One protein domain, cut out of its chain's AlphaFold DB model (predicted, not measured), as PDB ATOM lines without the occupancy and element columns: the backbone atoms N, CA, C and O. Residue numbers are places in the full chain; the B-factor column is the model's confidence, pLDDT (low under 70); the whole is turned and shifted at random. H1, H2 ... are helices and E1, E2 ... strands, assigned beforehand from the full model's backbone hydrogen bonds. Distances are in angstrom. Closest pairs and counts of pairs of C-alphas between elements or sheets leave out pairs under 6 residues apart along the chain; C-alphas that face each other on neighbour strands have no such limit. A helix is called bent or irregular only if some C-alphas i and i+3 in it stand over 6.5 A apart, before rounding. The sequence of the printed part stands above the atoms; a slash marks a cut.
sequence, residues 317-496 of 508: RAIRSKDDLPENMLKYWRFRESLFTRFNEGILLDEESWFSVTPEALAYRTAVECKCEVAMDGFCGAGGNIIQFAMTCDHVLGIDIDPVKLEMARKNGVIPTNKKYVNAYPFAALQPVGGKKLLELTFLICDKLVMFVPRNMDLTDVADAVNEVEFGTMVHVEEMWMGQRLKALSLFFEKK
ATOM      1  N   ARG A 317     -33.039   6.468 189.673       87.12
ATOM      2  CA  ARG A 317     -34.324   5.754 189.592       87.12
ATOM      3  C   ARG A 317     -34.925   5.432 190.958       87.12
ATOM      4  O   ARG A 317     -36.099   5.077 191.029       87.12
ATOM      5  N   ALA A 318     -34.133   5.501 192.026       86.69
ATOM      6  CA  ALA A 318     -34.591   5.150 193.360       86.69
ATOM      7  C   ALA A 318     -35.510   6.234 193.934       86.69
ATOM      8  O   ALA A 318     -35.107   7.380 194.131       86.69
ATOM      9  N   ILE A 319     -36.730   5.843 194.289       84.31
ATOM     10  CA  ILE A 319     -37.717   6.729 194.899       84.31
ATOM     11  C   ILE A 319     -37.492   6.744 196.416       84.31
ATOM     12  O   ILE A 319     -37.701   5.737 197.095       84.31
ATOM     13  N   ARG A 320     -37.048   7.888 196.958       76.00
ATOM     14  CA  ARG A 320     -36.598   8.011 198.362       76.00
ATOM     15  C   ARG A 320     -37.530   8.806 199.263       76.00
ATOM     16  O   ARG A 320     -37.406   8.717 200.482       76.00
ATOM     17  N   SER A 321     -38.429   9.595 198.689       80.56
ATOM     18  CA  SER A 321     -39.362  10.425 199.439       80.56
ATOM     19  C   SER A 321     -40.797  10.130 199.027       80.56
ATOM     20  O   SER A 321     -41.061   9.635 197.934       80.56
ATOM     21  N   LYS A 322     -41.736  10.447 199.917       81.19
ATOM     22  CA  LYS A 322     -43.166  10.302 199.642       81.19
ATOM     23  C   LYS A 322     -43.609  11.172 198.463       81.19
ATOM     24  O   LYS A 322     -44.534  10.785 197.757       81.19
ATOM     25  N   ASP A 323     -42.972  12.328 198.293       79.88
ATOM     26  CA  ASP A 323     -43.349  13.334 197.298       79.88
ATOM     27  C   ASP A 323     -42.946  12.907 195.878       79.88
ATOM     28  O   ASP A 323     -43.562  13.337 194.907       79.88
ATOM     29  N   ASP A 324     -41.982  11.989 195.773       80.12
ATOM     30  CA  ASP A 324     -41.525  11.401 194.513       80.12
ATOM     31  C   ASP A 324     -42.338  10.153 194.108       80.12
ATOM     32  O   ASP A 324     -42.131   9.611 193.021       80.12
ATOM     33  N   LEU A 325     -43.257   9.663 194.960       80.62
ATOM     34  CA  LEU A 325     -44.125   8.536 194.606       80.62
ATOM     35  C   LEU A 325     -45.338   8.997 193.783       80.62
ATOM     36  O   LEU A 325     -46.100   9.854 194.237       80.62
ATOM     37  N   PRO A 326     -45.632   8.321 192.659       80.25
ATOM     38  CA  PRO A 326     -46.919   8.411 191.980       80.25
ATOM     39  C   PRO A 326     -48.118   8.238 192.934       80.25
ATOM     40  O   PRO A 326     -48.105   7.390 193.836       80.25
ATOM     41  N   GLU A 327     -49.196   9.008 192.728       77.12
ATOM     42  CA  GLU A 327     -50.368   9.033 193.628       77.12
ATOM     43  C   GLU A 327     -51.001   7.646 193.846       77.12
ATOM     44  O   GLU A 327     -51.423   7.299 194.953       77.12
ATOM     45  N   ASN A 328     -51.009   6.807 192.807       77.69
ATOM     46  CA  ASN A 328     -51.502   5.426 192.831       77.69
ATOM     47  C   ASN A 328     -50.660   4.480 193.716       77.69
ATOM     48  O   ASN A 328     -51.121   3.381 194.056       77.69
ATOM     49  N   MET A 329     -49.458   4.898 194.124       74.94
ATOM     50  CA  MET A 329     -48.514   4.118 194.925       74.94
ATOM     51  C   MET A 329     -48.346   4.612 196.366       74.94
ATOM     52  O   MET A 329     -47.741   3.912 197.180       74.94
ATOM     53  N   LEU A 330     -48.967   5.734 196.749       79.88
ATOM     54  CA  LEU A 330     -48.918   6.276 198.119       79.88
ATOM     55  C   LEU A 330     -49.359   5.273 199.202       79.88
ATOM     56  O   LEU A 330     -48.957   5.378 200.364       79.88
ATOM     57  N   LYS A 331     -50.169   4.272 198.830       80.25
ATOM     58  CA  LYS A 331     -50.543   3.162 199.716       80.25
ATOM     59  C   LYS A 331     -49.335   2.320 200.146       80.25
ATOM     60  O   LYS A 331     -49.294   1.912 201.301       80.25
ATOM     61  N   TYR A 332     -48.354   2.096 199.269       75.94
ATOM     62  CA  TYR A 332     -47.166   1.283 199.551       75.94
ATOM     63  C   TYR A 332     -46.184   2.012 200.469       75.94
ATOM     64  O   TYR A 332     -45.573   1.381 201.326       75.94
ATOM     65  N   TRP A 333     -46.135   3.348 200.408       82.50
ATOM     66  CA  TRP A 333     -45.323   4.162 201.321       82.50
ATOM     67  C   TRP A 333     -45.640   3.907 202.803       82.50
ATOM     68  O   TRP A 333     -44.749   3.887 203.660       82.50
ATOM     69  N   ARG A 334     -46.921   3.673 203.126       80.69
ATOM     70  CA  ARG A 334     -47.359   3.344 204.493       80.69
ATOM     71  C   ARG A 334     -46.836   1.987 204.971       80.69
ATOM     72  O   ARG A 334     -46.667   1.811 206.170       80.69
ATOM     73  N   PHE A 335     -46.555   1.068 204.049       78.94
ATOM     74  CA  PHE A 335     -46.086  -0.293 204.319       78.94
ATOM     75  C   PHE A 335     -44.606  -0.499 203.964       78.94
ATOM     76  O   PHE A 335     -44.143  -1.635 203.944       78.94
ATOM     77  N   ARG A 336     -43.840   0.572 203.714       85.69
ATOM     78  CA  ARG A 336     -42.427   0.487 203.297       85.69
ATOM     79  C   ARG A 336     -41.556  -0.315 204.276       85.69
ATOM     80  O   ARG A 336     -40.726  -1.106 203.853       85.69
ATOM     81  N   GLU A 337     -41.830  -0.195 205.574       83.50
ATOM     82  CA  GLU A 337     -41.120  -0.928 206.634       83.50
ATOM     83  C   GLU A 337     -41.476  -2.425 206.680       83.50
ATOM     84  O   GLU A 337     -40.753  -3.208 207.285       83.50
ATOM     85  N   SER A 338     -42.557  -2.853 206.013       80.12
ATOM     86  CA  SER A 338     -42.834  -4.282 205.798       80.12
ATOM     87  C   SER A 338     -42.086  -4.865 204.596       80.12
ATOM     88  O   SER A 338     -41.902  -6.079 204.534       80.12
ATOM     89  N   LEU A 339     -41.660  -4.018 203.647       82.62
ATOM     90  CA  LEU A 339     -40.830  -4.436 202.516       82.62
ATOM     91  C   LEU A 339     -39.390  -4.643 202.979       82.62
ATOM     92  O   LEU A 339     -38.841  -5.717 202.772       82.62
ATOM     93  N   PHE A 340     -38.840  -3.643 203.670       82.25
ATOM     94  CA  PHE A 340     -37.556  -3.715 204.360       82.25
ATOM     95  C   PHE A 340     -37.685  -3.034 205.722       82.25
ATOM     96  O   PHE A 340     -37.948  -1.836 205.807       82.25
ATOM     97  N   THR A 341     -37.447  -3.767 206.799       80.88
ATOM     98  CA  THR A 341     -37.442  -3.267 208.181       80.88
ATOM     99  C   THR A 341     -36.477  -2.094 208.354       80.88
ATOM    100  O   THR A 341     -36.792  -1.124 209.041       80.88
ATOM    101  N   ARG A 342     -35.335  -2.131 207.655       76.94
ATOM    102  CA  ARG A 342     -34.313  -1.070 207.615       76.94
ATOM    103  C   ARG A 342     -34.462  -0.132 206.409       76.94
ATOM    104  O   ARG A 342     -33.474   0.403 205.915       76.94
ATOM    105  N   PHE A 343     -35.687   0.100 205.923       83.12
ATOM    106  CA  PHE A 343     -35.949   0.954 204.752       83.12
ATOM    107  C   PHE A 343     -35.286   2.339 204.851       83.12
ATOM    108  O   PHE A 343     -34.667   2.814 203.900       83.12
ATOM    109  N   ASN A 344     -35.368   2.971 206.027       80.25
ATOM    110  CA  ASN A 344     -34.863   4.330 206.258       80.25
ATOM    111  C   ASN A 344     -33.319   4.427 206.270       80.25
ATOM    112  O   ASN A 344     -32.781   5.512 206.469       80.25
ATOM    113  N   GLU A 345     -32.600   3.323 206.048       79.06
ATOM    114  CA  GLU A 345     -31.131   3.256 206.067       79.06
ATOM    115  C   GLU A 345     -30.496   3.296 204.668       79.06
ATOM    116  O   GLU A 345     -29.330   2.945 204.490       79.06
ATOM    117  N   GLY A 346     -31.253   3.757 203.671       80.06
ATOM    118  CA  GLY A 346     -30.761   3.962 202.307       80.06
ATOM    119  C   GLY A 346     -31.107   2.837 201.335       80.06
ATOM    120  O   GLY A 346     -30.384   2.648 200.358       80.06
ATOM    121  N   ILE A 347     -32.199   2.105 201.586       84.94
ATOM    122  CA  ILE A 347     -32.738   1.131 200.631       84.94
ATOM    123  C   ILE A 347     -33.166   1.843 199.339       84.94
ATOM    124  O   ILE A 347     -33.825   2.883 199.368       84.94
ATOM    125  N   LEU A 348     -32.789   1.267 198.200       87.06
ATOM    126  CA  LEU A 348     -33.087   1.752 196.858       87.06
ATOM    127  C   LEU A 348     -34.188   0.896 196.227       87.06
ATOM    128  O   LEU A 348     -33.995  -0.306 196.049       87.06
ATOM    129  N   LEU A 349     -35.315   1.520 195.876       88.75
ATOM    130  CA  LEU A 349     -36.410   0.900 195.124       88.75
ATOM    131  C   LEU A 349     -36.853   1.827 193.991       88.75
ATOM    132  O   LEU A 349     -37.161   2.997 194.235       88.75
ATOM    133  N   ASP A 350     -36.899   1.299 192.770       88.56
ATOM    134  CA  ASP A 350     -37.551   1.943 191.629       88.56
ATOM    135  C   ASP A 350     -39.072   1.720 191.652       88.56
ATOM    136  O   ASP A 350     -39.591   0.958 192.470       88.56
ATOM    137  N   GLU A 351     -39.798   2.399 190.759       86.12
ATOM    138  CA  GLU A 351     -41.265   2.334 190.662       86.12
ATOM    139  C   GLU A 351     -41.804   0.895 190.621       86.12
ATOM    140  O   GLU A 351     -42.809   0.593 191.265       86.12
ATOM    141  N   GLU A 352     -41.112  -0.003 189.921       85.31
ATOM    142  CA  GLU A 352     -41.506  -1.405 189.809       85.31
ATOM    143  C   GLU A 352     -41.247  -2.191 191.104       85.31
ATOM    144  O   GLU A 352     -42.098  -2.957 191.568       85.31
ATOM    145  N   SER A 353     -40.090  -1.965 191.731       86.56
ATOM    146  CA  SER A 353     -39.667  -2.666 192.947       86.56
ATOM    147  C   SER A 353     -40.601  -2.422 194.133       86.56
ATOM    148  O   SER A 353     -40.725  -3.284 195.001       86.56
ATOM    149  N   TRP A 354     -41.321  -1.297 194.163       84.56
ATOM    150  CA  TRP A 354     -42.298  -0.989 195.218       84.56
ATOM    151  C   TRP A 354     -43.463  -1.977 195.319       84.56
ATOM    152  O   TRP A 354     -44.075  -2.084 196.385       84.56
ATOM    153  N   PHE A 355     -43.791  -2.687 194.238       81.38
ATOM    154  CA  PHE A 355     -44.863  -3.684 194.239       81.38
ATOM    155  C   PHE A 355     -44.401  -5.097 193.873       81.38
ATOM    156  O   PHE A 355     -45.160  -6.036 194.120       81.38
ATOM    157  N   SER A 356     -43.207  -5.262 193.294       82.06
ATOM    158  CA  SER A 356     -42.666  -6.576 192.926       82.06
ATOM    159  C   SER A 356     -41.798  -7.209 194.017       82.06
ATOM    160  O   SER A 356     -41.725  -8.435 194.088       82.06
ATOM    161  N   VAL A 357     -41.179  -6.414 194.898       85.06
ATOM    162  CA  VAL A 357     -40.322  -6.950 195.964       85.06
ATOM    163  C   VAL A 357     -41.140  -7.729 196.993       85.06
ATOM    164  O   VAL A 357     -42.148  -7.255 197.524       85.06
ATOM    165  N   THR A 358     -40.667  -8.934 197.311       82.88
ATOM    166  CA  THR A 358     -41.221  -9.771 198.376       82.88
ATOM    167  C   THR A 358     -40.987  -9.120 199.748       82.88
ATOM    168  O   THR A 358     -39.841  -8.796 200.063       82.88
ATOM    169  N   PRO A 359     -42.030  -8.945 200.587       83.31
ATOM    170  CA  PRO A 359     -41.880  -8.435 201.949       83.31
ATOM    171  C   PRO A 359     -40.863  -9.227 202.778       83.31
ATOM    172  O   PRO A 359     -40.877 -10.460 202.753       83.31
ATOM    173  N   GLU A 360     -40.041  -8.532 203.569       81.12
ATOM    174  CA  GLU A 360     -38.908  -9.119 204.299       81.12
ATOM    175  C   GLU A 360     -39.294 -10.322 205.172       81.12
ATOM    176  O   GLU A 360     -38.603 -11.337 205.169       81.12
ATOM    177  N   ALA A 361     -40.432 -10.259 205.869       75.25
ATOM    178  CA  ALA A 361     -40.888 -11.358 206.722       75.25
ATOM    179  C   ALA A 361     -41.202 -12.646 205.935       75.25
ATOM    180  O   ALA A 361     -40.981 -13.748 206.439       75.25
ATOM    181  N   LEU A 362     -41.714 -12.514 204.705       77.19
ATOM    182  CA  LEU A 362     -41.983 -13.655 203.825       77.19
ATOM    183  C   LEU A 362     -40.679 -14.182 203.229       77.19
ATOM    184  O   LEU A 362     -40.424 -15.380 203.295       77.19
ATOM    185  N   ALA A 363     -39.829 -13.278 202.741       79.75
ATOM    186  CA  ALA A 363     -38.521 -13.613 202.194       79.75
ATOM    187  C   ALA A 363     -37.640 -14.363 203.214       79.75
ATOM    188  O   ALA A 363     -37.008 -15.362 202.874       79.75
ATOM    189  N   TYR A 364     -37.647 -13.941 204.485       79.62
ATOM    190  CA  TYR A 364     -36.917 -14.614 205.564       79.62
ATOM    191  C   TYR A 364     -37.437 -16.031 205.818       79.62
ATOM    192  O   TYR A 364     -36.650 -16.961 205.990       79.62
ATOM    193  N   ARG A 365     -38.762 -16.221 205.811       78.75
ATOM    194  CA  ARG A 365     -39.371 -17.543 206.000       78.75
ATOM    195  C   ARG A 365     -38.961 -18.505 204.886       78.75
ATOM    196  O   ARG A 365     -38.479 -19.593 205.190       78.75
ATOM    197  N   THR A 366     -39.045 -18.059 203.631       75.81
ATOM    198  CA  THR A 366     -38.567 -18.823 202.472       75.81
ATOM    199  C   THR A 366     -37.082 -19.157 202.606       75.81
ATOM    200  O   THR A 366     -36.676 -20.289 202.359       75.81
ATOM    201  N   ALA A 367     -36.258 -18.206 203.048       79.81
ATOM    202  CA  ALA A 367     -34.824 -18.412 203.221       79.81
ATOM    203  C   ALA A 367     -34.479 -19.458 204.295       79.81
ATOM    204  O   ALA A 367     -33.575 -20.269 204.099       79.81
ATOM    205  N   VAL A 368     -35.220 -19.494 205.407       78.62
ATOM    206  CA  VAL A 368     -35.053 -20.519 206.453       78.62
ATOM    207  C   VAL A 368     -35.400 -21.914 205.929       78.62
ATOM    208  O   VAL A 368     -34.680 -22.873 206.209       78.62
ATOM    209  N   GLU A 369     -36.472 -22.033 205.152       75.06
ATOM    210  CA  GLU A 369     -36.936 -23.302 204.582       75.06
ATOM    211  C   GLU A 369     -36.011 -23.829 203.470       75.06
ATOM    212  O   GLU A 369     -35.747 -25.034 203.353       75.06
ATOM    213  N   CYS A 370     -35.428 -22.904 202.708       71.19
ATOM    214  CA  CYS A 370     -34.539 -23.183 201.581       71.19
ATOM    215  C   CYS A 370     -33.059 -23.207 201.955       71.19
ATOM    216  O   CYS A 370     -32.209 -23.175 201.066       71.19
ATOM    217  N   LYS A 371     -32.734 -23.267 203.251       77.69
ATOM    218  CA  LYS A 371     -31.348 -23.275 203.714       77.69
ATOM    219  C   LYS A 371     -30.549 -24.392 203.033       77.69
ATOM    220  O   LYS A 371     -30.863 -25.575 203.180       77.69
ATOM    221  N   CYS A 372     -29.498 -23.993 202.326       73.12
ATOM    222  CA  CYS A 372     -28.590 -24.867 201.593       73.12
ATOM    223  C   CYS A 372     -27.190 -24.234 201.494       73.12
ATOM    224  O   CYS A 372     -26.979 -23.097 201.918       73.12
ATOM    225  N   GLU A 373     -26.224 -24.985 200.961       68.56
ATOM    226  CA  GLU A 373     -24.856 -24.495 200.747       68.56
ATOM    227  C   GLU A 373     -24.809 -23.424 199.643       68.56
ATOM    228  O   GLU A 373     -24.177 -22.385 199.817       68.56
ATOM    229  N   VAL A 374     -25.530 -23.632 198.534       67.75
ATOM    230  CA  VAL A 374     -25.592 -22.701 197.398       67.75
ATOM    231  C   VAL A 374     -27.048 -22.401 197.037       67.75
ATOM    232  O   VAL A 374     -27.771 -23.294 196.604       67.75
ATOM    233  N   ALA A 375     -27.460 -21.139 197.160       71.62
ATOM    234  CA  ALA A 375     -28.768 -20.646 196.738       71.62
ATOM    235  C   ALA A 375     -28.653 -19.737 195.508       71.62
ATOM    236  O   ALA A 375     -27.673 -19.009 195.333       71.62
ATOM    237  N   MET A 376     -29.675 -19.742 194.658       76.62
ATOM    238  CA  MET A 376     -29.737 -18.898 193.470       76.62
ATOM    239  C   MET A 376     -31.127 -18.278 193.325       76.62
ATOM    240  O   MET A 376     -32.131 -18.975 193.436       76.62
ATOM    241  N   ASP A 377     -31.174 -16.978 193.048       76.69
ATOM    242  CA  ASP A 377     -32.392 -16.241 192.714       76.69
ATOM    243  C   ASP A 377     -32.297 -15.771 191.258       76.69
ATOM    244  O   ASP A 377     -31.450 -14.945 190.916       76.69
ATOM    245  N   GLY A 378     -33.136 -16.347 190.395       73.62
ATOM    246  CA  GLY A 378     -33.139 -16.091 188.952       73.62
ATOM    247  C   GLY A 378     -33.776 -14.761 188.533       73.62
ATOM    248  O   GLY A 378     -33.660 -14.392 187.365       73.62
ATOM    249  N   PHE A 379     -34.459 -14.083 189.462       79.31
ATOM    250  CA  PHE A 379     -35.189 -12.832 189.237       79.31
ATOM    251  C   PHE A 379     -35.071 -11.935 190.474       79.31
ATOM    252  O   PHE A 379     -36.066 -11.545 191.090       79.31
ATOM    253  N   CYS A 380     -33.835 -11.660 190.886       76.81
ATOM    254  CA  CYS A 380     -33.580 -11.111 192.214       76.81
ATOM    255  C   CYS A 380     -34.040  -9.653 192.398       76.81
ATOM    256  O   CYS A 380     -34.158  -9.188 193.539       76.81
ATOM    257  N   GLY A 381     -34.306  -8.919 191.309       86.44
ATOM    258  CA  GLY A 381     -34.813  -7.550 191.333       86.44
ATOM    259  C   GLY A 381     -33.950  -6.627 192.190       86.44
ATOM    260  O   GLY A 381     -32.725  -6.690 192.135       86.44
ATOM    261  N   ALA A 382     -34.589  -5.796 193.021       85.81
ATOM    262  CA  ALA A 382     -33.920  -4.929 193.999       85.81
ATOM    263  C   ALA A 382     -33.529  -5.638 195.316       85.81
ATOM    264  O   ALA A 382     -33.102  -4.986 196.271       85.81
ATOM    265  N   GLY A 383     -33.646  -6.968 195.378       80.75
ATOM    266  CA  GLY A 383     -32.976  -7.774 196.394       80.75
ATOM    267  C   GLY A 383     -33.837  -8.332 197.531       80.75
ATOM    268  O   GLY A 383     -33.287  -8.645 198.576       80.75
ATOM    269  N   GLY A 384     -35.153  -8.496 197.377       85.19
ATOM    270  CA  GLY A 384     -36.015  -9.017 198.457       85.19
ATOM    271  C   GLY A 384     -35.573 -10.381 199.015       85.19
ATOM    272  O   GLY A 384     -35.153 -10.481 200.168       85.19
ATOM    273  N   ASN A 385     -35.638 -11.432 198.190       84.62
ATOM    274  CA  ASN A 385     -35.340 -12.811 198.606       84.62
ATOM    275  C   ASN A 385     -33.836 -13.083 198.712       84.62
ATOM    276  O   ASN A 385     -33.376 -13.619 199.719       84.62
ATOM    277  N   ILE A 386     -33.056 -12.657 197.712       81.62
ATOM    278  CA  ILE A 386     -31.599 -12.859 197.664       81.62
ATOM    279  C   ILE A 386     -30.869 -12.353 198.921       81.62
ATOM    280  O   ILE A 386     -29.925 -12.995 199.382       81.62
ATOM    281  N   ILE A 387     -31.319 -11.244 199.524       83.38
ATOM    282  CA  ILE A 387     -30.721 -10.704 200.756       83.38
ATOM    283  C   ILE A 387     -30.965 -11.650 201.935       83.38
ATOM    284  O   ILE A 387     -30.063 -11.867 202.741       83.38
ATOM    285  N   GLN A 388     -32.151 -12.250 202.021       83.12
ATOM    286  CA  GLN A 388     -32.492 -13.199 203.083       83.12
ATOM    287  C   GLN A 388     -31.805 -14.555 202.871       83.12
ATOM    288  O   GLN A 388     -31.323 -15.166 203.830       83.12
ATOM    289  N   PHE A 389     -31.652 -15.000 201.619       79.62
ATOM    290  CA  PHE A 389     -30.813 -16.157 201.295       79.62
ATOM    291  C   PHE A 389     -29.367 -15.933 201.739       79.62
ATOM    292  O   PHE A 389     -28.776 -16.827 202.338       79.62
ATOM    293  N   ALA A 390     -28.813 -14.731 201.555       75.44
ATOM    294  CA  ALA A 390     -27.452 -14.410 201.998       75.44
ATOM    295  C   ALA A 390     -27.273 -14.441 203.530       75.44
ATOM    296  O   ALA A 390     -26.147 -14.540 204.026       75.44
ATOM    297  N   MET A 391     -28.363 -14.370 204.302       75.88
ATOM    298  CA  MET A 391     -28.326 -14.529 205.759       75.88
ATOM    299  C   MET A 391     -28.350 -15.997 206.206       75.88
ATOM    300  O   MET A 391     -27.907 -16.301 207.315       75.88
ATOM    301  N   THR A 392     -28.877 -16.898 205.376       77.88
ATOM    302  CA  THR A 392     -29.197 -18.286 205.755       77.88
ATOM    303  C   THR A 392     -28.335 -19.334 205.049       77.88
ATOM    304  O   THR A 392     -28.091 -20.387 205.640       77.88
ATOM    305  N   CYS A 393     -27.866 -19.041 203.833       73.25
ATOM    306  CA  CYS A 393     -27.087 -19.916 202.953       73.25
ATOM    307  C   CYS A 393     -25.623 -19.447 202.849       73.25
ATOM    308  O   CYS A 393     -25.325 -18.273 203.080       73.25
ATOM    309  N   ASP A 394     -24.706 -20.353 202.492       68.31
ATOM    310  CA  ASP A 394     -23.263 -20.061 202.474       68.31
ATOM    311  C   ASP A 394     -22.826 -19.307 201.204       68.31
ATOM    312  O   ASP A 394     -22.027 -18.366 201.266       68.31
ATOM    313  N   HIS A 395     -23.396 -19.669 200.052       66.12
ATOM    314  CA  HIS A 395     -23.163 -19.031 198.760       66.12
ATOM    315  C   HIS A 395     -24.478 -18.662 198.082       66.12
ATOM    316  O   HIS A 395     -25.405 -19.462 198.039       66.12
ATOM    317  N   VAL A 396     -24.563 -17.445 197.541       69.06
ATOM    318  CA  VAL A 396     -25.814 -16.902 197.000       69.06
ATOM    319  C   VAL A 396     -25.575 -16.186 195.667       69.06
ATOM    320  O   VAL A 396     -24.701 -15.319 195.568       69.06
ATOM    321  N   LEU A 397     -26.337 -16.567 194.639       70.94
ATOM    322  CA  LEU A 397     -26.223 -16.066 193.265       70.94
ATOM    323  C   LEU A 397     -27.491 -15.302 192.871       70.94
ATOM    324  O   LEU A 397     -28.575 -15.876 192.870       70.94
ATOM    325  N   GLY A 398     -27.361 -14.018 192.540       71.31
ATOM    326  CA  GLY A 398     -28.480 -13.195 192.070       71.31
ATOM    327  C   GLY A 398     -28.420 -13.005 190.563       71.31
ATOM    328  O   GLY A 398     -27.364 -12.682 190.022       71.31
ATOM    329  N   ILE A 399     -29.531 -13.206 189.869       73.44
ATOM    330  CA  ILE A 399     -29.630 -12.999 188.426       73.44
ATOM    331  C   ILE A 399     -30.838 -12.118 188.146       73.44
ATOM    332  O   ILE A 399     -31.903 -12.292 188.732       73.44
ATOM    333  N   ASP A 400     -30.649 -11.148 187.260       73.81
ATOM    334  CA  ASP A 400     -31.713 -10.286 186.766       73.81
ATOM    335  C   ASP A 400     -31.349  -9.782 185.364       73.81
ATOM    336  O   ASP A 400     -30.181  -9.779 184.952       73.81
ATOM    337  N   ILE A 401     -32.363  -9.387 184.603       72.94
ATOM    338  CA  ILE A 401     -32.185  -8.803 183.277       72.94
ATOM    339  C   ILE A 401     -31.791  -7.325 183.363       72.94
ATOM    340  O   ILE A 401     -31.067  -6.848 182.489       72.94
ATOM    341  N   ASP A 402     -32.231  -6.607 184.404       75.56
ATOM    342  CA  ASP A 402     -31.929  -5.189 184.577       75.56
ATOM    343  C   ASP A 402     -30.646  -4.996 185.413       75.56
ATOM    344  O   ASP A 402     -30.650  -5.219 186.631       75.56
ATOM    345  N   PRO A 403     -29.537  -4.526 184.806       77.81
ATOM    346  CA  PRO A 403     -28.295  -4.273 185.534       77.81
ATOM    347  C   PRO A 403     -28.444  -3.183 186.608       77.81
ATOM    348  O   PRO A 403     -27.697  -3.183 187.586       77.81
ATOM    349  N   VAL A 404     -29.408  -2.267 186.467       83.25
ATOM    350  CA  VAL A 404     -29.695  -1.240 187.475       83.25
ATOM    351  C   VAL A 404     -30.316  -1.872 188.720       83.25
ATOM    352  O   VAL A 404     -29.914  -1.534 189.834       83.25
ATOM    353  N   LYS A 405     -31.225  -2.842 188.556       84.00
ATOM    354  CA  LYS A 405     -31.814  -3.591 189.679       84.00
ATOM    355  C   LYS A 405     -30.780  -4.459 190.388       84.00
ATOM    356  O   LYS A 405     -30.741  -4.449 191.615       84.00
ATOM    357  N   LEU A 406     -29.875  -5.103 189.645       80.00
ATOM    358  CA  LEU A 406     -28.736  -5.824 190.231       80.00
ATOM    359  C   LEU A 406     -27.874  -4.913 191.117       80.00
ATOM    360  O   LEU A 406     -27.475  -5.306 192.215       80.00
ATOM    361  N   GLU A 407     -27.614  -3.682 190.675       82.62
ATOM    362  CA  GLU A 407     -26.869  -2.704 191.470       82.62
ATOM    363  C   GLU A 407     -27.659  -2.220 192.697       82.62
ATOM    364  O   GLU A 407     -27.079  -2.082 193.779       82.62
ATOM    365  N   MET A 408     -28.981  -2.032 192.576       85.81
ATOM    366  CA  MET A 408     -29.853  -1.756 193.724       85.81
ATOM    367  C   MET A 408     -29.819  -2.903 194.737       85.81
ATOM    368  O   MET A 408     -29.534  -2.648 195.902       85.81
ATOM    369  N   ALA A 409     -30.012  -4.158 194.316       83.62
ATOM    370  CA  ALA A 409     -29.926  -5.335 195.184       83.62
ATOM    371  C   ALA A 409     -28.572  -5.440 195.885       83.62
ATOM    372  O   ALA A 409     -28.501  -5.743 197.075       83.62
ATOM    373  N   ARG A 410     -27.484  -5.131 195.175       79.81
ATOM    374  CA  ARG A 410     -26.137  -5.118 195.745       79.81
ATOM    375  C   ARG A 410     -25.992  -4.050 196.830       79.81
ATOM    376  O   ARG A 410     -25.469  -4.354 197.902       79.81
ATOM    377  N   LYS A 411     -26.428  -2.809 196.580       80.31
ATOM    378  CA  LYS A 411     -26.407  -1.726 197.584       80.31
ATOM    379  C   LYS A 411     -27.319  -2.072 198.767       80.31
ATOM    380  O   LYS A 411     -26.880  -2.004 199.916       80.31
ATOM    381  N   ASN A 412     -28.520  -2.561 198.475       83.00
ATOM    382  CA  ASN A 412     -29.510  -3.005 199.447       83.00
ATOM    383  C   ASN A 412     -29.061  -4.211 200.256       83.00
ATOM    384  O   ASN A 412     -29.567  -4.356 201.348       83.00
ATOM    385  N   GLY A 413     -28.163  -5.073 199.771       69.50
ATOM    386  CA  GLY A 413     -27.644  -6.230 200.513       69.50
ATOM    387  C   GLY A 413     -26.441  -5.912 201.402       69.50
ATOM    388  O   GLY A 413     -26.196  -6.607 202.391       69.50
ATOM    389  N   VAL A 414     -25.718  -4.827 201.097       63.22
ATOM    390  CA  VAL A 414     -24.589  -4.331 201.904       63.22
ATOM    391  C   VAL A 414     -25.074  -3.612 203.168       63.22
ATOM    392  O   VAL A 414     -24.447  -3.734 204.219       63.22
ATOM    393  N   ILE A 415     -26.197  -2.895 203.082       53.47
ATOM    394  CA  ILE A 415     -26.813  -2.157 204.200       53.47
ATOM    395  C   ILE A 415     -27.296  -3.085 205.357       53.47
ATOM    396  O   ILE A 415     -27.040  -2.760 206.521       53.47
ATOM    397  N   PRO A 416     -27.934  -4.254 205.117       49.34
ATOM    398  CA  PRO A 416     -28.583  -5.055 206.151       49.34
ATOM    399  C   PRO A 416     -27.665  -6.055 206.857       49.34
ATOM    400  O   PRO A 416     -27.926  -6.371 208.014       49.34
ATOM    401  N   THR A 417     -26.604  -6.563 206.214       47.44
ATOM    402  CA  THR A 417     -25.950  -7.812 206.667       47.44
ATOM    403  C   THR A 417     -24.507  -7.681 207.162       47.44
ATOM    404  O   THR A 417     -23.980  -8.640 207.721       47.44
ATOM    405  N   ASN A 418     -23.830  -6.538 206.968       44.16
ATOM    406  CA  ASN A 418     -22.385  -6.365 207.236       44.16
ATOM    407  C   ASN A 418     -21.466  -7.420 206.564       44.16
ATOM    408  O   ASN A 418     -20.259  -7.448 206.811       44.16
ATOM    409  N   LYS A 419     -22.011  -8.265 205.680       39.97
ATOM    410  CA  LYS A 419     -21.284  -9.189 204.814       39.97
ATOM    411  C   LYS A 419     -21.295  -8.601 203.403       39.97
ATOM    412  O   LYS A 419     -22.331  -8.191 202.889       39.97
ATOM    413  N   LYS A 420     -20.122  -8.520 202.771       47.81
ATOM    414  CA  LYS A 420     -20.047  -8.332 201.312       47.81
ATOM    415  C   LYS A 420     -20.482  -9.645 200.649       47.81
ATOM    416  O   LYS A 420     -20.448 -10.667 201.315       47.81
ATOM    417  N   TYR A 421     -20.804  -9.595 199.359       46.88
ATOM    418  CA  TYR A 421     -21.066 -10.716 198.434       46.88
ATOM    419  C   TYR A 421     -22.539 -10.954 198.066       46.88
ATOM    420  O   TYR A 421     -23.275 -11.658 198.741       46.88
ATOM    421  N   VAL A 422     -22.899 -10.429 196.891       49.94
ATOM    422  CA  VAL A 422     -23.849 -11.037 195.951       49.94
ATOM    423  C   VAL A 422     -23.094 -11.082 194.623       49.94
ATOM    424  O   VAL A 422     -22.710 -10.028 194.111       49.94
ATOM    425  N   ASN A 423     -22.798 -12.275 194.101       49.00
ATOM    426  CA  ASN A 423     -22.334 -12.383 192.719       49.00
ATOM    427  C   ASN A 423     -23.578 -12.256 191.841       49.00
ATOM    428  O   ASN A 423     -24.445 -13.129 191.860       49.00
ATOM    429  N   ALA A 424     -23.678 -11.120 191.157       50.16
ATOM    430  CA  ALA A 424     -24.806 -10.769 190.315       50.16
ATOM    431  C   ALA A 424     -24.449 -10.980 188.839       50.16
ATOM    432  O   ALA A 424     -23.443 -10.436 188.367       50.16
ATOM    433  N   TYR A 425     -25.262 -11.754 188.119       52.47
ATOM    434  CA  TYR A 425     -25.053 -12.051 186.700       52.47
ATOM    435  C   TYR A 425     -26.195 -11.474 185.857       52.47
ATOM    436  O   TYR A 425     -27.354 -11.587 186.255       52.47
ATOM    437  N   PRO A 426     -25.904 -10.873 184.688       47.25
ATOM    438  CA  PRO A 426     -26.953 -10.473 183.762       47.25
ATOM    439  C   PRO A 426     -27.632 -11.719 183.189       47.25
ATOM    440  O   PRO A 426     -26.955 -12.702 182.880       47.25
ATOM    441  N   PHE A 427     -28.944 -11.657 182.962       48.69
ATOM    442  CA  PHE A 427     -29.699 -12.755 182.342       48.69
ATOM    443  C   PHE A 427     -29.107 -13.215 180.995       48.69
ATOM    444  O   PHE A 427     -29.204 -14.385 180.655       48.69
ATOM    445  N   ALA A 428     -28.403 -12.336 180.268       43.62
ATOM    446  CA  ALA A 428     -27.665 -12.677 179.044       43.62
ATOM    447  C   ALA A 428     -26.573 -13.756 179.230       43.62
ATOM    448  O   ALA A 428     -26.110 -14.335 178.251       43.62
ATOM    449  N   ALA A 429     -26.148 -14.029 180.468       51.59
ATOM    450  CA  ALA A 429     -25.254 -15.139 180.795       51.59
ATOM    451  C   ALA A 429     -25.971 -16.507 180.813       51.59
ATOM    452  O   ALA A 429     -25.305 -17.541 180.812       51.59
ATOM    453  N   LEU A 430     -27.308 -16.521 180.823       49.53
ATOM    454  CA  LEU A 430     -28.141 -17.714 180.718       49.53
ATOM    455  C   LEU A 430     -28.710 -17.812 179.297       49.53
ATOM    456  O   LEU A 430     -29.318 -16.874 178.784       49.53
ATOM    457  N   GLN A 431     -28.538 -18.962 178.645       48.50
ATOM    458  CA  GLN A 431     -29.238 -19.232 177.387       48.50
ATOM    459  C   GLN A 431     -30.736 -19.441 177.666       48.50
ATOM    460  O   GLN A 431     -31.081 -19.956 178.730       48.50
ATOM    461  N   PRO A 432     -31.651 -19.079 176.749       45.47
ATOM    462  CA  PRO A 432     -33.063 -19.386 176.925       45.47
ATOM    463  C   PRO A 432     -33.259 -20.907 176.887       45.47
ATOM    464  O   PRO A 432     -32.950 -21.567 175.894       45.47
ATOM    465  N   VAL A 433     -33.764 -21.461 177.987       58.03
ATOM    466  CA  VAL A 433     -34.007 -22.893 178.165       58.03
ATOM    467  C   VAL A 433     -35.485 -23.101 178.508       58.03
ATOM    468  O   VAL A 433     -36.038 -22.366 179.322       58.03
ATOM    469  N   GLY A 434     -36.148 -24.085 177.891       56.12
ATOM    470  CA  GLY A 434     -37.543 -24.417 178.215       56.12
ATOM    471  C   GLY A 434     -37.710 -24.876 179.672       56.12
ATOM    472  O   GLY A 434     -36.776 -25.429 180.243       56.12
ATOM    473  N   GLY A 435     -38.896 -24.693 180.268       58.03
ATOM    474  CA  GLY A 435     -39.136 -24.917 181.707       58.03
ATOM    475  C   GLY A 435     -38.718 -26.299 182.235       58.03
ATOM    476  O   GLY A 435     -38.083 -26.384 183.281       58.03
ATOM    477  N   LYS A 436     -38.960 -27.370 181.467       65.19
ATOM    478  CA  LYS A 436     -38.476 -28.728 181.783       65.19
ATOM    479  C   LYS A 436     -36.953 -28.800 181.836       65.19
ATOM    480  O   LYS A 436     -36.373 -29.313 182.787       65.19
ATOM    481  N   LYS A 437     -36.295 -28.250 180.817       65.69
ATOM    482  CA  LYS A 437     -34.838 -28.286 180.728       65.69
ATOM    483  C   LYS A 437     -34.190 -27.359 181.759       65.69
ATOM    484  O   LYS A 437     -33.121 -27.677 182.266       65.69
ATOM    485  N   LEU A 438     -34.867 -26.272 182.131       69.62
ATOM    486  CA  LEU A 438     -34.495 -25.426 183.258       69.62
ATOM    487  C   LEU A 438     -34.582 -26.209 184.574       69.62
ATOM    488  O   LEU A 438     -33.617 -26.183 185.326       69.62
ATOM    489  N   LEU A 439     -35.672 -26.944 184.823       69.75
ATOM    490  CA  LEU A 439     -35.822 -27.815 185.997       69.75
ATOM    491  C   LEU A 439     -34.711 -28.874 186.065       69.75
ATOM    492  O   LEU A 439     -34.046 -28.990 187.090       69.75
ATOM    493  N   GLU A 440     -34.440 -29.582 184.965       72.25
ATOM    494  CA  GLU A 440     -33.349 -30.565 184.883       72.25
ATOM    495  C   GLU A 440     -31.979 -29.944 185.180       72.25
ATOM    496  O   GLU A 440     -31.246 -30.455 186.021       72.25
ATOM    497  N   LEU A 441     -31.629 -28.841 184.507       71.31
ATOM    498  CA  LEU A 441     -30.351 -28.151 184.713       71.31
ATOM    499  C   LEU A 441     -30.231 -27.601 186.135       71.31
ATOM    500  O   LEU A 441     -29.153 -27.643 186.717       71.31
ATOM    501  N   THR A 442     -31.336 -27.124 186.702       71.88
ATOM    502  CA  THR A 442     -31.380 -26.619 188.074       71.88
ATOM    503  C   THR A 442     -31.116 -27.751 189.064       71.88
ATOM    504  O   THR A 442     -30.251 -27.600 189.917       71.88
ATOM    505  N   PHE A 443     -31.719 -28.932 188.881       73.12
ATOM    506  CA  PHE A 443     -31.452 -30.109 189.725       73.12
ATOM    507  C   PHE A 443     -30.084 -30.775 189.519       73.12
ATOM    508  O   PHE A 443     -29.709 -31.666 190.294       73.12
ATOM    509  N   LEU A 444     -29.321 -30.375 188.497       70.31
ATOM    510  CA  LEU A 444     -27.895 -30.707 188.410       70.31
ATOM    511  C   LEU A 444     -27.044 -29.838 189.344       70.31
ATOM    512  O   LEU A 444     -25.929 -30.235 189.676       70.31
ATOM    513  N   ILE A 445     -27.547 -28.666 189.739       68.06
ATOM    514  CA  ILE A 445     -26.801 -27.644 190.482       68.06
ATOM    515  C   ILE A 445     -27.275 -27.551 191.938       68.06
ATOM    516  O   ILE A 445     -26.443 -27.395 192.829       68.06
ATOM    517  N   CYS A 446     -28.580 -27.653 192.198       69.50
ATOM    518  CA  CYS A 446     -29.162 -27.553 193.534       69.50
ATOM    519  C   CYS A 446     -30.189 -28.662 193.811       69.50
ATOM    520  O   CYS A 446     -30.855 -29.169 192.914       69.50
ATOM    521  N   ASP A 447     -30.336 -29.026 195.084       73.88
ATOM    522  CA  ASP A 447     -31.265 -30.083 195.512       73.88
ATOM    523  C   ASP A 447     -32.682 -29.567 195.792       73.88
ATOM    524  O   ASP A 447     -33.635 -30.348 195.857       73.88
ATOM    525  N   LYS A 448     -32.813 -28.248 195.961       75.00
ATOM    526  CA  LYS A 448     -34.060 -27.545 196.261       75.00
ATOM    527  C   LYS A 448     -34.259 -26.397 195.287       75.00
ATOM    528  O   LYS A 448     -33.326 -25.642 195.019       75.00
ATOM    529  N   LEU A 449     -35.484 -26.243 194.806       76.06
ATOM    530  CA  LEU A 449     -35.888 -25.159 193.924       76.06
ATOM    531  C   LEU A 449     -37.193 -24.557 194.422       76.06
ATOM    532  O   LEU A 449     -38.142 -25.281 194.701       76.06
ATOM    533  N   VAL A 450     -37.257 -23.230 194.485       76.56
ATOM    534  CA  VAL A 450     -38.496 -22.509 194.781       76.56
ATOM    535  C   VAL A 450     -38.904 -21.679 193.585       76.56
ATOM    536  O   VAL A 450     -38.117 -20.882 193.080       76.56
ATOM    537  N   MET A 451     -40.147 -21.856 193.149       72.06
ATOM    538  CA  MET A 451     -40.759 -21.031 192.117       72.06
ATOM    539  C   MET A 451     -41.974 -20.298 192.673       72.06
ATOM    540  O   MET A 451     -42.871 -20.901 193.260       72.06
ATOM    541  N   PHE A 452     -42.030 -18.993 192.422       70.12
ATOM    542  CA  PHE A 452     -43.221 -18.191 192.670       70.12
ATOM    543  C   PHE A 452     -44.069 -18.169 191.405       70.12
ATOM    544  O   PHE A 452     -43.632 -17.662 190.372       70.12
ATOM    545  N   VAL A 453     -45.281 -18.717 191.482       68.38
ATOM    546  CA  VAL A 453     -46.179 -18.829 190.329       68.38
ATOM    547  C   VAL A 453     -47.479 -18.045 190.537       68.38
ATOM    548  O   VAL A 453     -47.908 -17.812 191.677       68.38
ATOM    549  N   PRO A 454     -48.136 -17.598 189.448       67.44
ATOM    550  CA  PRO A 454     -49.401 -16.883 189.543       67.44
ATOM    551  C   PRO A 454     -50.482 -17.721 190.235       67.44
ATOM    552  O   PRO A 454     -50.585 -18.924 190.025       67.44
ATOM    553  N   ARG A 455     -51.378 -17.056 190.974       66.00
ATOM    554  CA  ARG A 455     -52.516 -17.678 191.690       66.00
ATOM    555  C   ARG A 455     -53.477 -18.520 190.829       66.00
ATOM    556  O   ARG A 455     -54.309 -19.221 191.384       66.00
ATOM    557  N   ASN A 456     -53.425 -18.373 189.505       71.00
ATOM    558  CA  ASN A 456     -54.305 -19.062 188.556       71.00
ATOM    559  C   ASN A 456     -53.615 -20.267 187.885       71.00
ATOM    560  O   ASN A 456     -54.144 -20.779 186.905       71.00
ATOM    561  N   MET A 457     -52.414 -20.653 188.327       71.69
ATOM    562  CA  MET A 457     -51.697 -21.786 187.743       71.69
ATOM    563  C   MET A 457     -52.436 -23.095 188.037       71.69
ATOM    564  O   MET A 457     -52.858 -23.321 189.171       71.69
ATOM    565  N   ASP A 458     -52.596 -23.939 187.015       74.94
ATOM    566  CA  ASP A 458     -53.169 -25.272 187.176       74.94
ATOM    567  C   ASP A 458     -52.142 -26.179 187.866       74.94
ATOM    568  O   ASP A 458     -51.008 -26.332 187.411       74.94
ATOM    569  N   LEU A 459     -52.529 -26.766 188.997       71.44
ATOM    570  CA  LEU A 459     -51.676 -27.692 189.741       71.44
ATOM    571  C   LEU A 459     -51.469 -29.011 188.980       71.44
ATOM    572  O   LEU A 459     -50.511 -29.726 189.271       71.44
ATOM    573  N   THR A 460     -52.326 -29.311 187.999       74.44
ATOM    574  CA  THR A 460     -52.186 -30.464 187.101       74.44
ATOM    575  C   THR A 460     -50.951 -30.309 186.216       74.44
ATOM    576  O   THR A 460     -50.118 -31.209 186.179       74.44
ATOM    577  N   ASP A 461     -50.745 -29.123 185.632       68.62
ATOM    578  CA  ASP A 461     -49.564 -28.817 184.813       68.62
ATOM    579  C   ASP A 461     -48.264 -28.904 185.631       68.62
ATOM    580  O   ASP A 461     -47.227 -29.348 185.140       68.62
ATOM    581  N   VAL A 462     -48.314 -28.495 186.906       69.88
ATOM    582  CA  VAL A 462     -47.178 -28.609 187.835       69.88
ATOM    583  C   VAL A 462     -46.883 -30.076 188.149       69.88
ATOM    584  O   VAL A 462     -45.719 -30.474 188.158       69.88
ATOM    585  N   ALA A 463     -47.915 -30.887 188.389       68.44
ATOM    586  CA  ALA A 463     -47.764 -32.314 188.650       68.44
ATOM    587  C   ALA A 463     -47.210 -33.062 187.427       68.44
ATOM    588  O   ALA A 463     -46.302 -33.882 187.571       68.44
ATOM    589  N   ASP A 464     -47.688 -32.739 186.226       70.00
ATOM    590  CA  ASP A 464     -47.208 -33.325 184.974       70.00
ATOM    591  C   ASP A 464     -45.751 -32.937 184.700       70.00
ATOM    592  O   ASP A 464     -44.916 -33.807 184.439       70.00
ATOM    593  N   ALA A 465     -45.402 -31.659 184.888       65.00
ATOM    594  CA  ALA A 465     -44.023 -31.193 184.766       65.00
ATOM    595  C   ALA A 465     -43.069 -31.923 185.723       65.00
ATOM    596  O   ALA A 465     -41.922 -32.154 185.362       65.00
ATOM    597  N   VAL A 466     -43.531 -32.305 186.917       66.50
ATOM    598  CA  VAL A 466     -42.753 -33.049 187.924       66.50
ATOM    599  C   VAL A 466     -42.599 -34.521 187.569       66.50
ATOM    600  O   VAL A 466     -41.509 -35.074 187.734       66.50
ATOM    601  N   ASN A 467     -43.671 -35.152 187.087       66.75
ATOM    602  CA  ASN A 467     -43.680 -36.562 186.697       66.75
ATOM    603  C   ASN A 467     -42.755 -36.840 185.504       66.75
ATOM    604  O   ASN A 467     -42.264 -37.954 185.343       66.75
ATOM    605  N   GLU A 468     -42.498 -35.823 184.684       64.00
ATOM    606  CA  GLU A 468     -41.632 -35.910 183.514       64.00
ATOM    607  C   GLU A 468     -40.129 -35.724 183.784       64.00
ATOM    608  O   GLU A 468     -39.328 -35.949 182.869       64.00
ATOM    609  N   VAL A 469     -39.720 -35.291 184.984       64.69
ATOM    610  CA  VAL A 469     -38.297 -35.098 185.323       64.69
ATOM    611  C   VAL A 469     -37.698 -36.410 185.833       64.69
ATOM    612  O   VAL A 469     -38.191 -36.994 186.797       64.69
ATOM    613  N   GLU A 470     -36.572 -36.835 185.248       59.09
ATOM    614  CA  GLU A 470     -35.892 -38.101 185.585       59.09
ATOM    615  C   GLU A 470     -35.523 -38.251 187.073       59.09
ATOM    616  O   GLU A 470     -35.381 -39.370 187.566       59.09
ATOM    617  N   PHE A 471     -35.372 -37.147 187.811       58.69
ATOM    618  CA  PHE A 471     -34.852 -37.171 189.179       58.69
ATOM    619  C   PHE A 471     -35.878 -37.496 190.273       58.69
ATOM    620  O   PHE A 471     -35.453 -37.713 191.404       58.69
ATOM    621  N   GLY A 472     -37.180 -37.582 189.963       58.06
ATOM    622  CA  GLY A 472     -38.246 -37.779 190.953       58.06
ATOM    623  C   GLY A 472     -38.291 -36.627 191.964       58.06
ATOM    624  O   GLY A 472     -37.370 -36.436 192.748       58.06
ATOM    625  N   THR A 473     -39.358 -35.837 191.980       65.88
ATOM    626  CA  THR A 473     -39.362 -34.587 192.761       65.88
ATOM    627  C   THR A 473     -40.545 -34.567 193.719       65.88
ATOM    628  O   THR A 473     -41.657 -34.923 193.333       65.88
ATOM    629  N   MET A 474     -40.316 -34.190 194.975       65.00
ATOM    630  CA  MET A 474     -41.393 -33.841 195.905       65.00
ATOM    631  C   MET A 474     -41.753 -32.379 195.674       65.00
ATOM    632  O   MET A 474     -40.855 -31.540 195.633       65.00
ATOM    633  N   VAL A 475     -43.042 -32.076 195.516       73.00
ATOM    634  CA  VAL A 475     -43.514 -30.694 195.396       73.00
ATOM    635  C   VAL A 475     -44.412 -30.342 196.562       73.00
ATOM    636  O   VAL A 475     -45.463 -30.952 196.754       73.00
ATOM    637  N   HIS A 476     -43.997 -29.335 197.323       76.19
ATOM    638  CA  HIS A 476     -44.813 -28.697 198.341       76.19
ATOM    639  C   HIS A 476     -45.357 -27.386 197.781       76.19
ATOM    640  O   HIS A 476     -44.616 -26.582 197.219       76.19
ATOM    641  N   VAL A 477     -46.663 -27.183 197.908       77.81
ATOM    642  CA  VAL A 477     -47.336 -25.970 197.442       77.81
ATOM    643  C   VAL A 477     -47.773 -25.180 198.661       77.81
ATOM    644  O   VAL A 477     -48.583 -25.665 199.450       77.81
ATOM    645  N   GLU A 478     -47.258 -23.963 198.806       74.12
ATOM    646  CA  GLU A 478     -47.718 -23.026 199.822       74.12
ATOM    647  C   GLU A 478     -48.505 -21.875 199.204       74.12
ATOM    648  O   GLU A 478     -48.098 -21.229 198.234       74.12
ATOM    649  N   GLU A 479     -49.638 -21.571 199.820       77.75
ATOM    650  CA  GLU A 479     -50.475 -20.447 199.438       77.75
ATOM    651  C   GLU A 479     -50.030 -19.166 200.148       77.75
ATOM    652  O   GLU A 479     -50.029 -19.071 201.378       77.75
ATOM    653  N   MET A 480     -49.710 -18.125 199.378       64.56
ATOM    654  CA  MET A 480     -49.334 -16.829 199.940       64.56
ATOM    655  C   MET A 480     -50.561 -15.939 200.138       64.56
ATOM    656  O   MET A 480     -51.046 -15.281 199.209       64.56
ATOM    657  N   TRP A 481     -51.048 -15.887 201.378       62.59
ATOM    658  CA  TRP A 481     -52.185 -15.062 201.783       62.59
ATOM    659  C   TRP A 481     -51.748 -13.705 202.336       62.59
ATOM    660  O   TRP A 481     -50.887 -13.605 203.206       62.59
ATOM    661  N   MET A 482     -52.404 -12.640 201.872       50.50
ATOM    662  CA  MET A 482     -52.288 -11.303 202.455       50.50
ATOM    663  C   MET A 482     -53.682 -10.833 202.879       50.50
ATOM    664  O   MET A 482     -54.502 -10.425 202.047       50.50
ATOM    665  N   GLY A 483     -53.972 -10.926 204.179       65.81
ATOM    666  CA  GLY A 483     -55.331 -10.775 204.704       65.81
ATOM    667  C   GLY A 483     -56.239 -11.902 204.200       65.81
ATOM    668  O   GLY A 483     -55.867 -13.065 204.255       65.81
ATOM    669  N   GLN A 484     -57.414 -11.560 203.663       62.34
ATOM    670  CA  GLN A 484     -58.374 -12.529 203.100       62.34
ATOM    671  C   GLN A 484     -58.182 -12.797 201.595       62.34
ATOM    672  O   GLN A 484     -59.085 -13.311 200.938       62.34
ATOM    673  N   ARG A 485     -57.057 -12.385 200.997       51.69
ATOM    674  CA  ARG A 485     -56.826 -12.533 199.551       51.69
ATOM    675  C   ARG A 485     -55.564 -13.344 199.275       51.69
ATOM    676  O   ARG A 485     -54.476 -12.923 199.672       51.69
ATOM    677  N   LEU A 486     -55.720 -14.423 198.510       62.69
ATOM    678  CA  LEU A 486     -54.620 -15.184 197.922       62.69
ATOM    679  C   LEU A 486     -53.885 -14.329 196.880       62.69
ATOM    680  O   LEU A 486     -54.504 -13.732 195.987       62.69
ATOM    681  N   LYS A 487     -52.562 -14.233 197.015       61.94
ATOM    682  CA  LYS A 487     -51.706 -13.410 196.152       61.94
ATOM    683  C   LYS A 487     -50.943 -14.238 195.132       61.94
ATOM    684  O   LYS A 487     -50.948 -13.872 193.960       61.94
ATOM    685  N   ALA A 488     -50.335 -15.331 195.573       70.12
ATOM    686  CA  ALA A 488     -49.486 -16.187 194.758       70.12
ATOM    687  C   ALA A 488     -49.433 -17.601 195.348       70.12
ATOM    688  O   ALA A 488     -49.872 -17.815 196.482       70.12
ATOM    689  N   LEU A 489     -48.871 -18.532 194.583       72.75
ATOM    690  CA  LEU A 489     -48.482 -19.852 195.067       72.75
ATOM    691  C   LEU A 489     -46.953 -19.934 195.067       72.75
ATOM    692  O   LEU A 489     -46.305 -19.460 194.131       72.75
ATOM    693  N   SER A 490     -46.388 -20.523 196.114       73.69
ATOM    694  CA  SER A 490     -44.971 -20.879 196.182       73.69
ATOM    695  C   SER A 490     -44.852 -22.382 196.009       73.69
ATOM    696  O   SER A 490     -45.422 -23.144 196.786       73.69
ATOM    697  N   LEU A 491     -44.153 -22.799 194.960       76.94
ATOM    698  CA  LEU A 491     -43.882 -24.198 194.667       76.94
ATOM    699  C   LEU A 491     -42.464 -24.514 195.130       76.94
ATOM    700  O   LEU A 491     -41.505 -23.939 194.614       76.94
ATOM    701  N   PHE A 492     -42.336 -25.423 196.086       75.94
ATOM    702  CA  PHE A 492     -41.065 -25.925 196.586       75.94
ATOM    703  C   PHE A 492     -40.834 -27.306 196.005       75.94
ATOM    704  O   PHE A 492     -41.566 -28.242 196.309       75.94
ATOM    705  N   PHE A 493     -39.812 -27.430 195.179       76.69
ATOM    706  CA  PHE A 493     -39.408 -28.678 194.574       76.69
ATOM    707  C   PHE A 493     -38.162 -29.220 195.284       76.69
ATOM    708  O   PHE A 493     -37.174 -28.499 195.437       76.69
ATOM    709  N   GLU A 494     -38.186 -30.491 195.683       76.56
ATOM    710  CA  GLU A 494     -37.053 -31.184 196.308       76.56
ATOM    711  C   GLU A 494     -36.707 -32.469 195.550       76.56
ATOM    712  O   GLU A 494     -37.570 -33.309 195.274       76.56
ATOM    713  N   LYS A 495     -35.422 -32.630 195.226       74.62
ATOM    714  CA  LYS A 495     -34.883 -33.805 194.537       74.62
ATOM    715  C   LYS A 495     -34.960 -35.045 195.435       74.62
ATOM    716  O   LYS A 495     -34.473 -35.043 196.565       74.62
ATOM    717  N   LYS A 496     -35.540 -36.142 194.945       65.31
ATOM    718  CA  LYS A 496     -35.733 -37.367 195.735       65.31
ATOM    719  C   LYS A 496     -34.393 -38.082 195.944       65.31
ATOM    720  O   LYS A 496     -33.812 -38.632 195.015       65.31
TER     721      LYS A 496
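AT A GLANCE: This is residues 317 to 496 of the 508 residues of the protein "Trimethylguanosine synthase" of Malassezia restricta CBS 7877 (UniProt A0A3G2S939). Two three-stranded sheets make the body: a short one, E1 E2 E3, with H5 and H6 over one face, and a long, strongly twisted one, E4 E6 E5, with H7 and H8 on it. H4 packs on H5 and grazes the long sheet; H1, H2 and H3, with a long link, lie at one end of the longest axis, H7 and H8 at the other. The 180 printed residues include eight named helices and six named strands, in the order H1 H2 H3 H4 E1 H5 E2 H6 E3 H7 E4 H8 E5 E6; the short sheet is parallel, the long one antiparallel, and the class is mixed. The whole is compact, with a radius of gyration of the C-alphas of 16.8 A, and spans 52 by 38 by 28 A.

HOW THE PARTS SIT: H1, residues 327 to 333, is irregular, with C-alphas 328 and 331 7.3 A apart, and meets H2, residues 336 to 339, only through their link. H3, residues 353 to 356, is close to H1 but not clearly touching, Tyr 332 and Trp 354 having the closest C-alphas at 6.9 A. H4, residues 360 to 369, only just touches H2, with 3 pairs of C-alphas within 8 A, the closest Leu 339 and Glu 360 at 5.4 A. E1, residues 374 to 377, H5, residues 384 to 392, and E2, residues 395 to 400, form a strand-helix-strand unit, two parallel neighbour strands with a helix between, with a right-handed crossover; so do E2, H6, residues 403 to 417, and E3, residues 423 to 426. N 375 and O 395 are 2.8 A apart, N 425 and O 398 3.0 A. H5 and H6 are on the same face, two layers, at heights over the sheet of 8.8 A and 9.5 A. H5 touches H4, closest C-alphas Ala 363 and Asn 385 at 4.9 A, at a steep tilt of 45 degrees, the same way. H7, residues 435 to 445, is on the other sheet; its closest C-alphas to E4, residues 448 to 454, are those of Thr 442 and Leu 449, 7.5 A apart. E4, H8, residues 459 to 467, and E5, residues 473 to 482, form a split right-handed unit, with E6, residues 485 to 495, between the strands. H8 is over E5; E5 and E6 are a hairpin. N 451 and O 491 are 2.9 A apart, N 478 and O 490 2.8 A. Every O i to N i+4 pair is within hydrogen-bond range in H4 and H8; the counts are 4 of 5 in H5, 9 of 11 in H6, 6 of 7 in H7 and 0 of 3 in H1, where 3 of 4 O i to N i+3 pairs are; H2 and H3 are too short for an i+4 pair.

IN THESE COORDINATES: H1 begins at C-alpha 327, (-50.368, 9.033, 193.628). H6 is 21.6 A long, E5 28.3 A and E6 31.0 A. E6 ends at C-alpha 495, (-34.883, -33.805, 194.537).

THE WHOLE: The two C-alphas farthest apart, of Asp 323 and Glu 470, are 53.3 A apart. The printed part has no cut; the link from H2 to H3 is long, 13 residues. Mean pLDDT of the printed part is 72.3, with 59 residues under 70, among them residues 413 to 439.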